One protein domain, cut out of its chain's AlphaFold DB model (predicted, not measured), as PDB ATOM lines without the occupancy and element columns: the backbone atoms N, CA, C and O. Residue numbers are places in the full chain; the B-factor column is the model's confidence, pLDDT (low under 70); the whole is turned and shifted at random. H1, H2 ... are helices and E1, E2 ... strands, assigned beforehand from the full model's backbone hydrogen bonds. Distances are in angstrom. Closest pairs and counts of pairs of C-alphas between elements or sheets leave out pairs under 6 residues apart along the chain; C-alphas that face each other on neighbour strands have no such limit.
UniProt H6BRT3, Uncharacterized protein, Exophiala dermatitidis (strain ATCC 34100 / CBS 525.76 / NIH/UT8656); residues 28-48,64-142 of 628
ATOM      1  N   LEU A  28      46.282  50.789 -22.295       97.38
ATOM      2  CA  LEU A  28      46.581  49.739 -23.273       97.38
ATOM      3  C   LEU A  28      46.693  50.323 -24.689       97.38
ATOM      4  O   LEU A  28      47.686  50.106 -25.378       97.38
ATOM      5  N   VAL A  29      45.716  51.141 -25.087       96.62
ATOM      6  CA  VAL A  29      45.714  51.833 -26.390       96.62
ATOM      7  C   VAL A  29      46.914  52.773 -26.509       96.62
ATOM      8  O   VAL A  29      47.543  52.831 -27.558       96.62
ATOM      9  N   LYS A  30      47.259  53.494 -25.436       96.12
ATOM     10  CA  LYS A  30      48.411  54.404 -25.386       96.12
ATOM     11  C   LYS A  30      49.729  53.658 -25.605       96.12
ATOM     12  O   LYS A  30      50.573  54.141 -26.354       96.12
ATOM     13  N   GLY A  31      49.885  52.492 -24.983       97.12
ATOM     14  CA  GLY A  31      51.043  51.621 -25.149       97.12
ATOM     15  C   GLY A  31      51.178  51.050 -26.560       97.12
ATOM     16  O   GLY A  31      52.225  51.204 -27.184       97.12
ATOM     17  N   ILE A  32      50.090  50.494 -27.105       97.31
ATOM     18  CA  ILE A  32      50.043  49.996 -28.493       97.31
ATOM     19  C   ILE A  32      50.362  51.130 -29.478       97.31
ATOM     20  O   ILE A  32      51.166  50.975 -30.390       97.31
ATOM     21  N   HIS A  33      49.788  52.314 -29.264       95.62
ATOM     22  CA  HIS A  33      50.055  53.484 -30.093       95.62
ATOM     23  C   HIS A  33      51.514  53.966 -29.987       95.62
ATOM     24  O   HIS A  33      52.054  54.507 -30.953       95.62
ATOM     25  N   ALA A  34      52.165  53.811 -28.829       96.19
ATOM     26  CA  ALA A  34      53.586  54.116 -28.672       96.19
ATOM     27  C   ALA A  34      54.463  53.127 -29.456       96.19
ATOM     28  O   ALA A  34      55.377  53.571 -30.147       96.19
ATOM     29  N   PHE A  35      54.127  51.835 -29.429       97.19
ATOM     30  CA  PHE A  35      54.774  50.814 -30.257       97.19
ATOM     31  C   PHE A  35      54.641  51.135 -31.750       97.19
ATOM     32  O   PHE A  35      55.643  51.243 -32.448       97.19
ATOM     33  N   CYS A  36      53.426  51.407 -32.236       94.81
ATOM     34  CA  CYS A  36      53.214  51.753 -33.644       94.81
ATOM     35  C   CYS A  36      53.988  53.011 -34.078       94.81
ATOM     36  O   CYS A  36      54.409  53.103 -35.220       94.81
ATOM     37  N   LYS A  37      54.196  53.982 -33.177       93.69
ATOM     38  CA  LYS A  37      55.042  55.155 -33.451       93.69
ATOM     39  C   LYS A  37      56.539  54.844 -33.478       93.69
ATOM     40  O   LYS A  37      57.271  55.562 -34.147       93.69
ATOM     41  N   LYS A  38      56.988  53.857 -32.696       95.06
ATOM     42  CA  LYS A  38      58.382  53.382 -32.660       95.06
ATOM     43  C   LYS A  38      58.723  52.580 -33.924       95.06
ATOM     44  O   LYS A  38      59.869  52.613 -34.346       95.06
ATOM     45  N   HIS A  39      57.729  51.906 -34.507       92.88
ATOM     46  CA  HIS A  39      57.854  51.024 -35.670       92.88
ATOM     47  C   HIS A  39      57.006  51.515 -36.858       92.88
ATOM     48  O   HIS A  39      56.112  50.811 -37.340       92.88
ATOM     49  N   ASP A  40      57.242  52.750 -37.306       88.81
ATOM     50  CA  ASP A  40      56.496  53.392 -38.402       88.81
ATOM     51  C   ASP A  40      56.787  52.791 -39.792       88.81
ATOM     52  O   ASP A  40      56.001  52.953 -40.731       88.81
ATOM     53  N   ASP A  41      57.886  52.045 -39.901       87.81
ATOM     54  CA  ASP A  41      58.260  51.188 -41.022       87.81
ATOM     55  C   ASP A  41      57.401  49.911 -41.098       87.81
ATOM     56  O   ASP A  41      57.091  49.420 -42.189       87.81
ATOM     57  N   LEU A  42      56.978  49.389 -39.943       87.00
ATOM     58  CA  LEU A  42      56.138  48.196 -39.833       87.00
ATOM     59  C   LEU A  42      54.654  48.525 -39.942       87.00
ATOM     60  O   LEU A  42      53.902  47.775 -40.572       87.00
ATOM     61  N   VAL A  43      54.221  49.613 -39.304       90.06
ATOM     62  CA  VAL A  43      52.809  49.947 -39.137       90.06
ATOM     63  C   VAL A  43      52.576  51.453 -39.125       90.06
ATOM     64  O   VAL A  43      53.251  52.207 -38.436       90.06
ATOM     65  N   GLN A  44      51.551  51.899 -39.844       90.00
ATOM     66  CA  GLN A  44      51.099  53.284 -39.833       90.00
ATOM     67  C   GLN A  44      49.709  53.400 -39.221       90.00
ATOM     68  O   GLN A  44      48.802  52.616 -39.516       90.00
ATOM     69  N   ILE A  45      49.544  54.412 -38.367       88.44
ATOM     70  CA  ILE A  45      48.256  54.733 -37.759       88.44
ATOM     71  C   ILE A  45      47.502  55.681 -38.689       88.44
ATOM     72  O   ILE A  45      47.927  56.818 -38.891       88.44
ATOM     73  N   ILE A  46      46.368  55.227 -39.216       87.38
ATOM     74  CA  ILE A  46      45.461  56.069 -39.995       87.38
ATOM     75  C   ILE A  46      44.526  56.800 -39.028       87.38
ATOM     76  O   ILE A  46      43.812  56.182 -38.231       87.38
ATOM     77  N   GLU A  47      44.532  58.129 -39.096       71.69
ATOM     78  CA  GLU A  47      43.558  58.971 -38.408       71.69
ATOM     79  C   GLU A  47      42.302  59.068 -39.274       71.69
ATOM     80  O   GLU A  47      42.316  59.681 -40.337       71.69
ATOM     81  N   GLU A  48      41.216  58.430 -38.843       58.75
ATOM     82  CA  GLU A  48      39.912  58.640 -39.468       58.75
ATOM     83  C   GLU A  48      39.393  60.021 -39.047       58.75
ATOM     84  O   GLU A  48      38.938  60.212 -37.913       58.75
ATOM     85  N   LEU A  64      50.697  41.603 -46.823       52.34
ATOM     86  CA  LEU A  64      52.144  41.895 -46.799       52.34
ATOM     87  C   LEU A  64      52.650  43.276 -47.280       52.34
ATOM     88  O   LEU A  64      53.865  43.443 -47.390       52.34
ATOM     89  N   GLN A  65      51.817  44.303 -47.501       62.34
ATOM     90  CA  GLN A  65      52.363  45.664 -47.686       62.34
ATOM     91  C   GLN A  65      52.787  46.272 -46.336       62.34
ATOM     92  O   GLN A  65      51.941  46.607 -45.510       62.34
ATOM     93  N   ARG A  66      54.104  46.417 -46.126       66.00
ATOM     94  CA  ARG A  66      54.675  47.264 -45.070       66.00
ATOM     95  C   ARG A  66      54.768  48.717 -45.575       66.00
ATOM     96  O   ARG A  66      55.232  48.916 -46.701       66.00
ATOM     97  N   PRO A  67      54.335  49.717 -44.790       79.69
ATOM     98  CA  PRO A  67      53.767  49.583 -43.451       79.69
ATOM     99  C   PRO A  67      52.295  49.138 -43.475       79.69
ATOM    100  O   PRO A  67      51.481  49.642 -44.254       79.69
ATOM    101  N   PHE A  68      51.942  48.211 -42.583       88.31
ATOM    102  CA  PHE A  68      50.561  47.776 -42.386       88.31
ATOM    103  C   PHE A  68      49.735  48.930 -41.812       88.31
ATOM    104  O   PHE A  68      50.201  49.684 -40.967       88.31
ATOM    105  N   SER A  69      48.496  49.102 -42.254       89.44
ATOM    106  CA  SER A  69      47.665  50.219 -41.796       89.44
ATOM    107  C   SER A  69      46.722  49.792 -40.673       89.44
ATOM    108  O   SER A  69      45.951  48.852 -40.852       89.44
ATOM    109  N   LEU A  70      46.716  50.498 -39.543       91.12
ATOM    110  CA  LEU A  70      45.755  50.297 -38.446       91.12
ATOM    111  C   LEU A  70      45.112  51.620 -38.035       91.12
ATOM    112  O   LEU A  70      45.748  52.667 -38.109       91.12
ATOM    113  N   SER A  71      43.873  51.589 -37.543       90.69
ATOM    114  CA  SER A  71      43.275  52.730 -36.835       90.69
ATOM    115  C   SER A  71      43.170  52.446 -35.334       90.69
ATOM    116  O   SER A  71      43.200  51.300 -34.885       90.69
ATOM    117  N   CYS A  72      42.988  53.481 -34.507       89.12
ATOM    118  CA  CYS A  72      42.800  53.302 -33.057       89.12
ATOM    119  C   CYS A  72      41.542  52.478 -32.692       89.12
ATOM    120  O   CYS A  72      41.361  52.099 -31.529       89.12
ATOM    121  N   ARG A  73      40.631  52.233 -33.648       89.69
ATOM    122  CA  ARG A  73      39.475  51.341 -33.463       89.69
ATOM    123  C   ARG A  73      39.871  49.869 -33.521       89.69
ATOM    124  O   ARG A  73      39.208  49.071 -32.864       89.69
ATOM    125  N   ASP A  74      40.961  49.547 -34.212       93.75
ATOM    126  CA  ASP A  74      41.477  48.185 -34.337       93.75
ATOM    127  C   ASP A  74      42.197  47.708 -33.066       93.75
ATOM    128  O   ASP A  74      42.350  46.506 -32.861       93.75
ATOM    129  N   PHE A  75      42.636  48.625 -32.197       95.50
ATOM    130  CA  PHE A  75      43.400  48.279 -30.998       95.50
ATOM    131  C   PHE A  75      42.522  47.646 -29.907       95.50
ATOM    132  O   PHE A  75      41.477  48.213 -29.563       95.50
ATOM    133  N   PRO A  76      42.966  46.536 -29.280       96.50
ATOM    134  CA  PRO A  76      42.361  46.017 -28.061       96.50
ATOM    135  C   PRO A  76      42.281  47.085 -26.964       96.50
ATOM    136  O   PRO A  76      43.225  47.835 -26.723       96.50
ATOM    137  N   LYS A  77      41.140  47.141 -26.265       96.12
ATOM    138  CA  LYS A  77      40.870  48.165 -25.230       96.12
ATOM    139  C   LYS A  77      40.618  47.597 -23.837       96.12
ATOM    140  O   LYS A  77      40.587  48.364 -22.876       96.12
ATOM    141  N   ARG A  78      40.385  46.284 -23.731       95.06
ATOM    142  CA  ARG A  78      39.996  45.605 -22.486       95.06
ATOM    143  C   ARG A  78      41.221  45.077 -21.753       95.06
ATOM    144  O   ARG A  78      42.056  44.419 -22.363       95.06
ATOM    145  N   TYR A  79      41.270  45.323 -20.451       95.00
ATOM    146  CA  TYR A  79      42.283  44.816 -19.532       95.00
ATOM    147  C   TYR A  79      41.711  44.797 -18.107       95.00
ATOM    148  O   TYR A  79      40.695  45.437 -17.831       95.00
ATOM    149  N   THR A  80      42.360  44.073 -17.200       93.06
ATOM    150  CA  THR A  80      42.111  44.115 -15.751       93.06
ATOM    151  C   THR A  80      43.424  44.394 -15.027       93.06
ATOM    152  O   THR A  80      44.458  43.875 -15.435       93.06
ATOM    153  N   ILE A  81      43.396  45.206 -13.969       92.38
ATOM    154  CA  ILE A  81      44.580  45.527 -13.161       92.38
ATOM    155  C   ILE A  81      44.414  44.932 -11.762       92.38
ATOM    156  O   ILE A  81      43.410  45.181 -11.095       92.38
ATOM    157  N   TYR A  82      45.444  44.218 -11.323       92.31
ATOM    158  CA  TYR A  82      45.694  43.798  -9.949       92.31
ATOM    159  C   TYR A  82      47.134  44.177  -9.607       92.31
ATOM    160  O   TYR A  82      48.019  43.327  -9.637       92.31
ATOM    161  N   ALA A  83      47.389  45.474  -9.409       90.88
ATOM    162  CA  ALA A  83      48.744  46.021  -9.388       90.88
ATOM    163  C   ALA A  83      49.699  45.191  -8.492       90.88
ATOM    164  O   ALA A  83      49.346  44.908  -7.345       90.88
ATOM    165  N   PRO A  84      50.873  44.782  -9.013       94.12
ATOM    166  CA  PRO A  84      51.482  45.240 -10.270       94.12
ATOM    167  C   PRO A  84      51.120  44.410 -11.530       94.12
ATOM    168  O   PRO A  84      51.707  44.594 -12.594       94.12
ATOM    169  N   LEU A  85      50.141  43.507 -11.446       94.69
ATOM    170  CA  LEU A  85      49.687  42.657 -12.551       94.69
ATOM    171  C   LEU A  85      48.681  43.368 -13.476       94.69
ATOM    172  O   LEU A  85      47.681  43.931 -13.026       94.69
ATOM    173  N   VAL A  86      48.892  43.235 -14.783       95.38
ATOM    174  CA  VAL A  86      47.956  43.580 -15.856       95.38
ATOM    175  C   VAL A  86      47.533  42.300 -16.578       95.38
ATOM    176  O   VAL A  86      48.358  41.561 -17.110       95.38
ATOM    177  N   LEU A  87      46.227  42.049 -16.627       94.06
ATOM    178  CA  LEU A  87      45.638  40.912 -17.327       94.06
ATOM    179  C   LEU A  87      44.923  41.362 -18.595       94.06
ATOM    180  O   LEU A  87      44.007  42.191 -18.558       94.06
ATOM    181  N   LEU A  88      45.316  40.764 -19.711       95.69
ATOM    182  CA  LEU A  88      44.679  40.910 -21.011       95.69
ATOM    183  C   LEU A  88      43.700  39.747 -21.237       95.69
ATOM    184  O   LEU A  88      43.940  38.643 -20.748       95.69
ATOM    185  N   PRO A  89      42.578  39.958 -21.944       92.62
ATOM    186  CA  PRO A  89      41.613  38.890 -22.195       92.62
ATOM    187  C   PRO A  89      42.175  37.837 -23.162       92.62
ATOM    188  O   PRO A  89      42.977  38.171 -24.029       92.62
ATOM    189  N   ALA A  90      41.665  36.603 -23.096       90.12
ATOM    190  CA  ALA A  90      42.071  35.480 -23.956       90.12
ATOM    191  C   ALA A  90      42.062  35.823 -25.451       90.12
ATOM    192  O   ALA A  90      42.897  35.372 -26.227       90.12
ATOM    193  N   ASN A  91      41.113  36.669 -25.855       92.06
ATOM    194  CA  ASN A  91      40.965  37.110 -27.231       92.06
ATOM    195  C   ASN A  91      41.857  38.310 -27.596       92.06
ATOM    196  O   ASN A  91      41.578  38.975 -28.589       92.06
ATOM    197  N   PHE A  92      42.893  38.633 -26.814       95.44
ATOM    198  CA  PHE A  92      43.797  39.753 -27.095       95.44
ATOM    199  C   PHE A  92      44.447  39.618 -28.475       95.44
ATOM    200  O   PHE A  92      44.332  40.532 -29.286       95.44
ATOM    201  N   SER A  93      45.032  38.460 -28.786       93.69
ATOM    202  CA  SER A  93      45.660  38.173 -30.087       93.69
ATOM    203  C   SER A  93      44.656  38.066 -31.242       93.69
ATOM    204  O   SER A  93      45.029  38.107 -32.412       93.69
ATOM    205  N   THR A  94      43.363  37.941 -30.939       94.06
ATOM    206  CA  THR A  94      42.295  37.688 -31.914       94.06
ATOM    207  C   THR A  94      41.160  38.714 -31.853       94.06
ATOM    208  O   THR A  94      40.072  38.437 -32.362       94.06
ATOM    209  N   HIS A  95      41.417  39.893 -31.268       93.62
ATOM    210  CA  HIS A  95      40.417  40.907 -30.911       93.62
ATOM    211  C   HIS A  95      39.463  41.270 -32.056       93.62
ATOM    212  O   HIS A  95      38.250  41.325 -31.850       93.62
ATOM    213  N   ASN A  96      40.015  41.489 -33.249       95.19
ATOM    214  CA  ASN A  96      39.303  41.651 -34.514       95.19
ATOM    215  C   ASN A  96      40.201  41.138 -35.666       95.19
ATOM    216  O   ASN A  96      41.381  40.860 -35.430       95.19
ATOM    217  N   PRO A  97      39.677  40.992 -36.899       95.06
ATOM    218  CA  PRO A  97      40.453  40.459 -38.020       95.06
ATOM    219  C   PRO A  97      41.735  41.242 -38.346       95.06
ATOM    220  O   PRO A  97      42.770  40.616 -38.549       95.06
ATOM    221  N   ARG A  98      41.702  42.585 -38.325       94.44
ATOM    222  CA  ARG A  98      42.864  43.434 -38.662       94.44
ATOM    223  C   ARG A  98      43.971  43.335 -37.616       94.44
ATOM    224  O   ARG A  98      45.137  43.167 -37.956       94.44
ATOM    225  N   TRP A  99      43.603  43.388 -36.336       95.50
ATOM    226  CA  TRP A  99      44.538  43.200 -35.229       95.50
ATOM    227  C   TRP A  99      45.137  41.795 -35.229       95.50
ATOM    228  O   TRP A  99      46.326  41.648 -34.980       95.50
ATOM    229  N   ARG A 100      44.338  40.765 -35.534       95.00
ATOM    230  CA  ARG A 100      44.824  39.385 -35.632       95.00
ATOM    231  C   ARG A 100      45.873  39.238 -36.729       95.00
ATOM    232  O   ARG A 100      46.903  38.623 -36.486       95.00
ATOM    233  N   GLU A 101      45.609  39.785 -37.912       93.38
ATOM    234  CA  GLU A 101      46.558  39.762 -39.029       93.38
ATOM    235  C   GLU A 101      47.864  40.471 -38.657       93.38
ATOM    236  O   GLU A 101      48.940  39.919 -38.857       93.38
ATOM    237  N   PHE A 102      47.769  41.637 -38.017       94.12
ATOM    238  CA  PHE A 102      48.933  42.360 -37.522       94.12
ATOM    239  C   PHE A 102      49.710  41.575 -36.452       94.12
ATOM    240  O   PHE A 102      50.885  41.267 -36.633       94.12
ATOM    241  N   TYR A 103      49.055  41.213 -35.351       94.81
ATOM    242  CA  TYR A 103      49.697  40.628 -34.175       94.81
ATOM    243  C   TYR A 103      50.197  39.193 -34.410       94.81
ATOM    244  O   TYR A 103      51.306  38.866 -33.998       94.81
ATOM    245  N   ASN A 104      49.403  38.332 -35.060       92.25
ATOM    246  CA  ASN A 104      49.799  36.939 -35.313       92.25
ATOM    247  C   ASN A 104      50.552  36.766 -36.634       92.25
ATOM    248  O   ASN A 104      51.395  35.882 -36.727       92.25
ATOM    249  N   GLY A 105      50.197  37.539 -37.663       86.44
ATOM    250  CA  GLY A 105      50.696  37.334 -39.024       86.44
ATOM    251  C   GLY A 105      51.917  38.174 -39.388       86.44
ATOM    252  O   GLY A 105      52.673  37.761 -40.263       86.44
ATOM    253  N   LEU A 106      52.118  39.337 -38.751       88.00
ATOM    254  CA  LEU A 106      53.194  40.268 -39.119       88.00
ATOM    255  C   LEU A 106      54.267  40.456 -38.047       88.00
ATOM    256  O   LEU A 106      55.424  40.642 -38.423       88.00
ATOM    257  N   LEU A 107      53.907  40.433 -36.759       93.31
ATOM    258  CA  LEU A 107      54.873  40.625 -35.674       93.31
ATOM    259  C   LEU A 107      55.661  39.341 -35.380       93.31
ATOM    260  O   LEU A 107      55.091  38.295 -35.069       93.31
ATOM    261  N   SER A 108      56.985  39.459 -35.403       93.75
ATOM    262  CA  SER A 108      57.927  38.496 -34.831       93.75
ATOM    263  C   SER A 108      57.869  38.487 -33.298       93.75
ATOM    264  O   SER A 108      57.342  39.407 -32.674       93.75
ATOM    265  N   GLU A 109      58.461  37.474 -32.662       93.31
ATOM    266  CA  GLU A 109      58.517  37.392 -31.193       93.31
ATOM    267  C   GLU A 109      59.275  38.567 -30.555       93.31
ATOM    268  O   GLU A 109      58.862  39.069 -29.513       93.31
ATOM    269  N   SER A 110      60.325  39.074 -31.210       95.69
ATOM    270  CA  SER A 110      61.037  40.271 -30.740       95.69
ATOM    271  C   SER A 110      60.156  41.518 -30.819       95.69
ATOM    272  O   SER A 110      60.129  42.311 -29.887       95.69
ATOM    273  N   GLU A 111      59.397  41.691 -31.905       95.75
ATOM    274  CA  GLU A 111      58.482  42.831 -32.050       95.75
ATOM    275  C   GLU A 111      57.291  42.726 -31.080       95.75
ATOM    276  O   GLU A 111      56.796  43.741 -30.592       95.75
ATOM    277  N   LYS A 112      56.845  41.508 -30.739       96.69
ATOM    278  CA  LYS A 112      55.855  41.288 -29.671       96.69
ATOM    279  C   LYS A 112      56.414  41.666 -28.300       96.69
ATOM    280  O   LYS A 112      55.697  42.298 -27.525       96.69
ATOM    281  N   ALA A 113      57.671  41.329 -28.003       96.25
ATOM    282  CA  ALA A 113      58.323  41.746 -26.762       96.25
ATOM    283  C   ALA A 113      58.379  43.281 -26.652       96.25
ATOM    284  O   ALA A 113      57.920  43.840 -25.654       96.25
ATOM    285  N   ASP A 114      58.808  43.964 -27.718       97.12
ATOM    286  CA  ASP A 114      58.817  45.430 -27.816       97.12
ATOM    287  C   ASP A 114      57.412  46.043 -27.668       97.12
ATOM    288  O   ASP A 114      57.234  47.093 -27.038       97.12
ATOM    289  N   LEU A 115      56.386  45.393 -28.231       97.94
ATOM    290  CA  LEU A 115      54.992  45.800 -28.065       97.94
ATOM    291  C   LEU A 115      54.588  45.768 -26.590       97.94
ATOM    292  O   LEU A 115      54.018  46.745 -26.094       97.94
ATOM    293  N   PHE A 116      54.868  44.675 -25.879       97.88
ATOM    294  CA  PHE A 116      54.496  44.568 -24.471       97.88
ATOM    295  C   PHE A 116      55.337  45.465 -23.556       97.88
ATOM    296  O   PHE A 116      54.786  46.005 -22.597       97.88
ATOM    297  N   GLU A 117      56.601  45.727 -23.893       97.56
ATOM    298  CA  GLU A 117      57.421  46.755 -23.242       97.56
ATOM    299  C   GLU A 117      56.786  48.145 -23.387       97.56
ATOM    300  O   GLU A 117      56.556  48.844 -22.397       97.56
ATOM    301  N   CYS A 118      56.376  48.529 -24.601       97.81
ATOM    302  CA  CYS A 118      55.667  49.791 -24.823       97.81
ATOM    303  C   CYS A 118      54.339  49.855 -24.050       97.81
ATOM    304  O   CYS A 118      53.978  50.911 -23.514       97.81
ATOM    305  N   ILE A 119      53.607  48.736 -23.971       97.75
ATOM    306  CA  ILE A 119      52.380  48.623 -23.176       97.75
ATOM    307  C   ILE A 119      52.663  48.854 -21.692       97.75
ATOM    308  O   ILE A 119      51.973  49.669 -21.071       97.75
ATOM    309  N   ALA A 120      53.677  48.202 -21.134       97.12
ATOM    310  CA  ALA A 120      54.055  48.362 -19.740       97.12
ATOM    311  C   ALA A 120      54.528  49.792 -19.445       97.12
ATOM    312  O   ALA A 120      53.928  50.486 -18.626       97.12
ATOM    313  N   GLU A 121      55.553  50.271 -20.147       96.00
ATOM    314  CA  GLU A 121      56.239  51.515 -19.802       96.00
ATOM    315  C   GLU A 121      55.494  52.779 -20.227       96.00
ATOM    316  O   GLU A 121      55.469  53.775 -19.507       96.00
ATOM    317  N   LYS A 122      54.939  52.795 -21.444       96.31
ATOM    318  CA  LYS A 122      54.309  54.006 -21.995       96.31
ATOM    319  C   LYS A 122      52.811  54.013 -21.724       96.31
ATOM    320  O   LYS A 122      52.217  55.091 -21.598       96.31
ATOM    321  N   GLY A 123      52.211  52.827 -21.636       96.25
ATOM    322  CA  GLY A 123      50.806  52.629 -21.316       96.25
ATOM    323  C   GLY A 123      50.518  52.700 -19.818       96.25
ATOM    324  O   GLY A 123      49.858  53.643 -19.376       96.25
ATOM    325  N   PHE A 124      50.990  51.703 -19.065       96.44
ATOM    326  CA  PHE A 124      50.555  51.427 -17.689       96.44
ATOM    327  C   PHE A 124      51.431  52.020 -16.579       96.44
ATOM    328  O   PHE A 124      50.926  52.257 -15.480       96.44
ATOM    329  N   ALA A 125      52.715  52.290 -16.817       95.44
ATOM    330  CA  ALA A 125      53.575  52.872 -15.791       95.44
ATOM    331  C   ALA A 125      53.020  54.229 -15.322       95.44
ATOM    332  O   ALA A 125      52.762  55.136 -16.119       95.44
ATOM    333  N   GLY A 126      52.778  54.345 -14.015       90.56
ATOM    334  CA  GLY A 126      52.158  55.520 -13.402       90.56
ATOM    335  C   GLY A 126      50.669  55.720 -13.721       90.56
ATOM    336  O   GLY A 126      50.105  56.733 -13.314       90.56
ATOM    337  N   SER A 127      50.000  54.788 -14.416       88.88
ATOM    338  CA  SER A 127      48.567  54.912 -14.733       88.88
ATOM    339  C   SER A 127      47.658  54.576 -13.550       88.88
ATOM    340  O   SER A 127      46.468  54.894 -13.569       88.88
ATOM    341  N   SER A 128      48.170  53.875 -12.538       85.69
ATOM    342  CA  SER A 128      47.445  53.532 -11.311       85.69
ATOM    343  C   SER A 128      48.422  53.358 -10.143       85.69
ATOM    344  O   SER A 128      49.594  53.044 -10.379       85.69
ATOM    345  N   PRO A 129      47.972  53.534  -8.885       85.38
ATOM    346  CA  PRO A 129      48.801  53.250  -7.717       85.38
ATOM    347  C   PRO A 129      49.369  51.825  -7.771       85.38
ATOM    348  O   PRO A 129      48.634  50.876  -8.038       85.38
ATOM    349  N   GLY A 130      50.675  51.683  -7.534       81.31
ATOM    350  CA  GLY A 130      51.362  50.387  -7.531       81.31
ATOM    351  C   GLY A 130      51.841  49.870  -8.896       81.31
ATOM    352  O   GLY A 130      52.445  48.807  -8.936       81.31
ATOM    353  N   LEU A 131      51.620  50.591 -10.006       87.50
ATOM    354  CA  LEU A 131      52.190  50.245 -11.321       87.50
ATOM    355  C   LEU A 131      53.458  51.061 -11.606       87.50
ATOM    356  O   LEU A 131      53.404  52.121 -12.237       87.50
ATOM    357  N   ARG A 132      54.603  50.565 -11.132       89.38
ATOM    358  CA  ARG A 132      55.937  51.068 -11.499       89.38
ATOM    359  C   ARG A 132      56.461  50.287 -12.701       89.38
ATOM    360  O   ARG A 132      56.151  49.107 -12.820       89.38
ATOM    361  N   ALA A 133      57.213  50.930 -13.592       87.12
ATOM    362  CA  ALA A 133      57.622  50.327 -14.865       87.12
ATOM    363  C   ALA A 133      58.357  48.985 -14.672       87.12
ATOM    364  O   ALA A 133      58.068  48.017 -15.369       87.12
ATOM    365  N   GLU A 134      59.231  48.929 -13.669       88.31
ATOM    366  CA  GLU A 134      60.045  47.778 -13.275       88.31
ATOM    367  C   GLU A 134      59.239  46.615 -12.651       88.31
ATOM    368  O   GLU A 134      59.609  45.443 -12.774       88.31
ATOM    369  N   ASP A 135      58.094  46.918 -12.037       91.19
ATOM    370  CA  ASP A 135      57.288  45.943 -11.294       91.19
ATOM    371  C   ASP A 135      56.158  45.344 -12.144       91.19
ATOM    372  O   ASP A 135      55.611  44.296 -11.798       91.19
ATOM    373  N   ILE A 136      55.793  45.984 -13.263       95.81
ATOM    374  CA  ILE A 136      54.660  45.560 -14.093       95.81
ATOM    375  C   ILE A 136      54.867  44.137 -14.608       95.81
ATOM    376  O   ILE A 136      55.917  43.792 -15.150       95.81
ATOM    377  N   ARG A 137      53.812  43.330 -14.484       95.62
ATOM    378  CA  ARG A 137      53.685  42.013 -15.113       95.62
ATOM    379  C   ARG A 137      52.488  42.016 -16.037       95.62
ATOM    380  O   ARG A 137      51.417  42.465 -15.632       95.62
ATOM    381  N   ILE A 138      52.645  41.523 -17.260       96.69
ATOM    382  CA  ILE A 138      51.533  41.407 -18.209       96.69
ATOM    383  C   ILE A 138      51.352  39.945 -18.571       96.69
ATOM    384  O   ILE A 138      52.313  39.282 -18.960       96.69
ATOM    385  N   ALA A 139      50.121  39.456 -18.457       94.56
ATOM    386  CA  ALA A 139      49.742  38.144 -18.957       94.56
ATOM    387  C   ALA A 139      48.435  38.200 -19.748       94.56
ATOM    388  O   ALA A 139      47.549  39.015 -19.478       94.56
ATOM    389  N   ILE A 140      48.305  37.293 -20.711       92.50
ATOM    390  CA  ILE A 140      47.051  37.010 -21.403       92.50
ATOM    391  C   ILE A 140      46.352  35.892 -20.627       92.50
ATOM    392  O   ILE A 140      46.893  34.805 -20.456       92.50
ATOM    393  N   SER A 141      45.157  36.173 -20.115       83.00
ATOM    394  CA  SER A 141      44.355  35.215 -19.357       83.00
ATOM    395  C   SER A 141      43.501  34.384 -20.304       83.00
ATOM    396  O   SER A 141      42.666  34.951 -21.008       83.00
ATOM    397  N   ALA A 142      43.640  33.058 -20.280       65.50
ATOM    398  CA  ALA A 142      42.627  32.152 -20.813       65.50
ATOM    399  C   ALA A 142      41.741  31.574 -19.688       65.50
ATOM    400  O   ALA A 142      42.158  31.549 -18.525       65.50
TER     401      ALA A 142
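What this domain is: This is residues 28 to 48 and 64 to 142 of the 628 residues of an uncharacterized protein of Exophiala dermatitidis (strain ATCC 34100 / CBS 525.76 / NIH/UT8656) (UniProt H6BRT3). Helices H1 and H3 cross steeply in the middle of the domain, with a small three-strand sheet, E3, E4 and E5, at one end and the short strand pair E1 and E2, with H2 near E2, at the other. The printed part has 100 residues, with named elements in the order H1 E1 E2 E3 E4 H2 H3 E5, and its class is mixed, helices and strands. The larger sheet runs E3, E4, E5 and is mixed; E1 and E2 are parallel. The whole is compact, with a radius of gyration of the C-alphas of 13.2 A and spans of 40 by 28 by 27 A.

How they stand to each other: H1, residues 28 to 38, touches H3, residues 109 to 124, at a steep tilt of 55 degrees, opposite ways; their closest C-alphas, of Gly 31 and Ile 119, are 3.8 A apart. E1, residues 43 to 45, is the parallel neighbour of E2, residues 68 to 70, with N 44 and O 68 within hydrogen-bond range at 2.8 A. E3, residues 80 to 82, and E4, residues 85 to 89, form an antiparallel hairpin, with N 80 and O 87 at 2.8 A. H2, residues 97 to 106, has its closest C-alphas to E2 at Arg 98 and Leu 70, 7.5 A apart. H2 is close to but not clearly touching H3, the closest C-alphas being those of Tyr 103 and Lys 112, 7.7 A apart. E5, residues 137 to 141, is parallel to E4 at 27 degrees, with N 86 and O 137 at 2.8 A. E4, H2 H3 and E5 make a strand-helix-strand unit, two parallel neighbour strands with helices between, and its crossover is right-handed. H3 is on this sheet but only grazes it, with residues 116 to 124. In H1, H2 and H3 every O i to N i+4 pair is within hydrogen-bond range.

Where its parts are: H1 begins at C-alpha 28, (46.581, 49.739, -23.273), and is 15.5 A long. E4 is 13.1 A, H2 12.8 A, H3 21.0 A and E5 12.3 A long, ending at C-alpha 141, (44.355, 35.215, -19.357).

The domain as a whole: The C-alphas farthest apart, of Gln 65 and Pro 129, are 40.8 A apart. Residues 49 to 63 are not printed, and C-alphas 48 and 64 are 22.0 A apart across the cut. The link from H3 to E5, residues 125 to 136, is long. Confidence is under 70 at residue 48, residues 64 to 66 and residue 142.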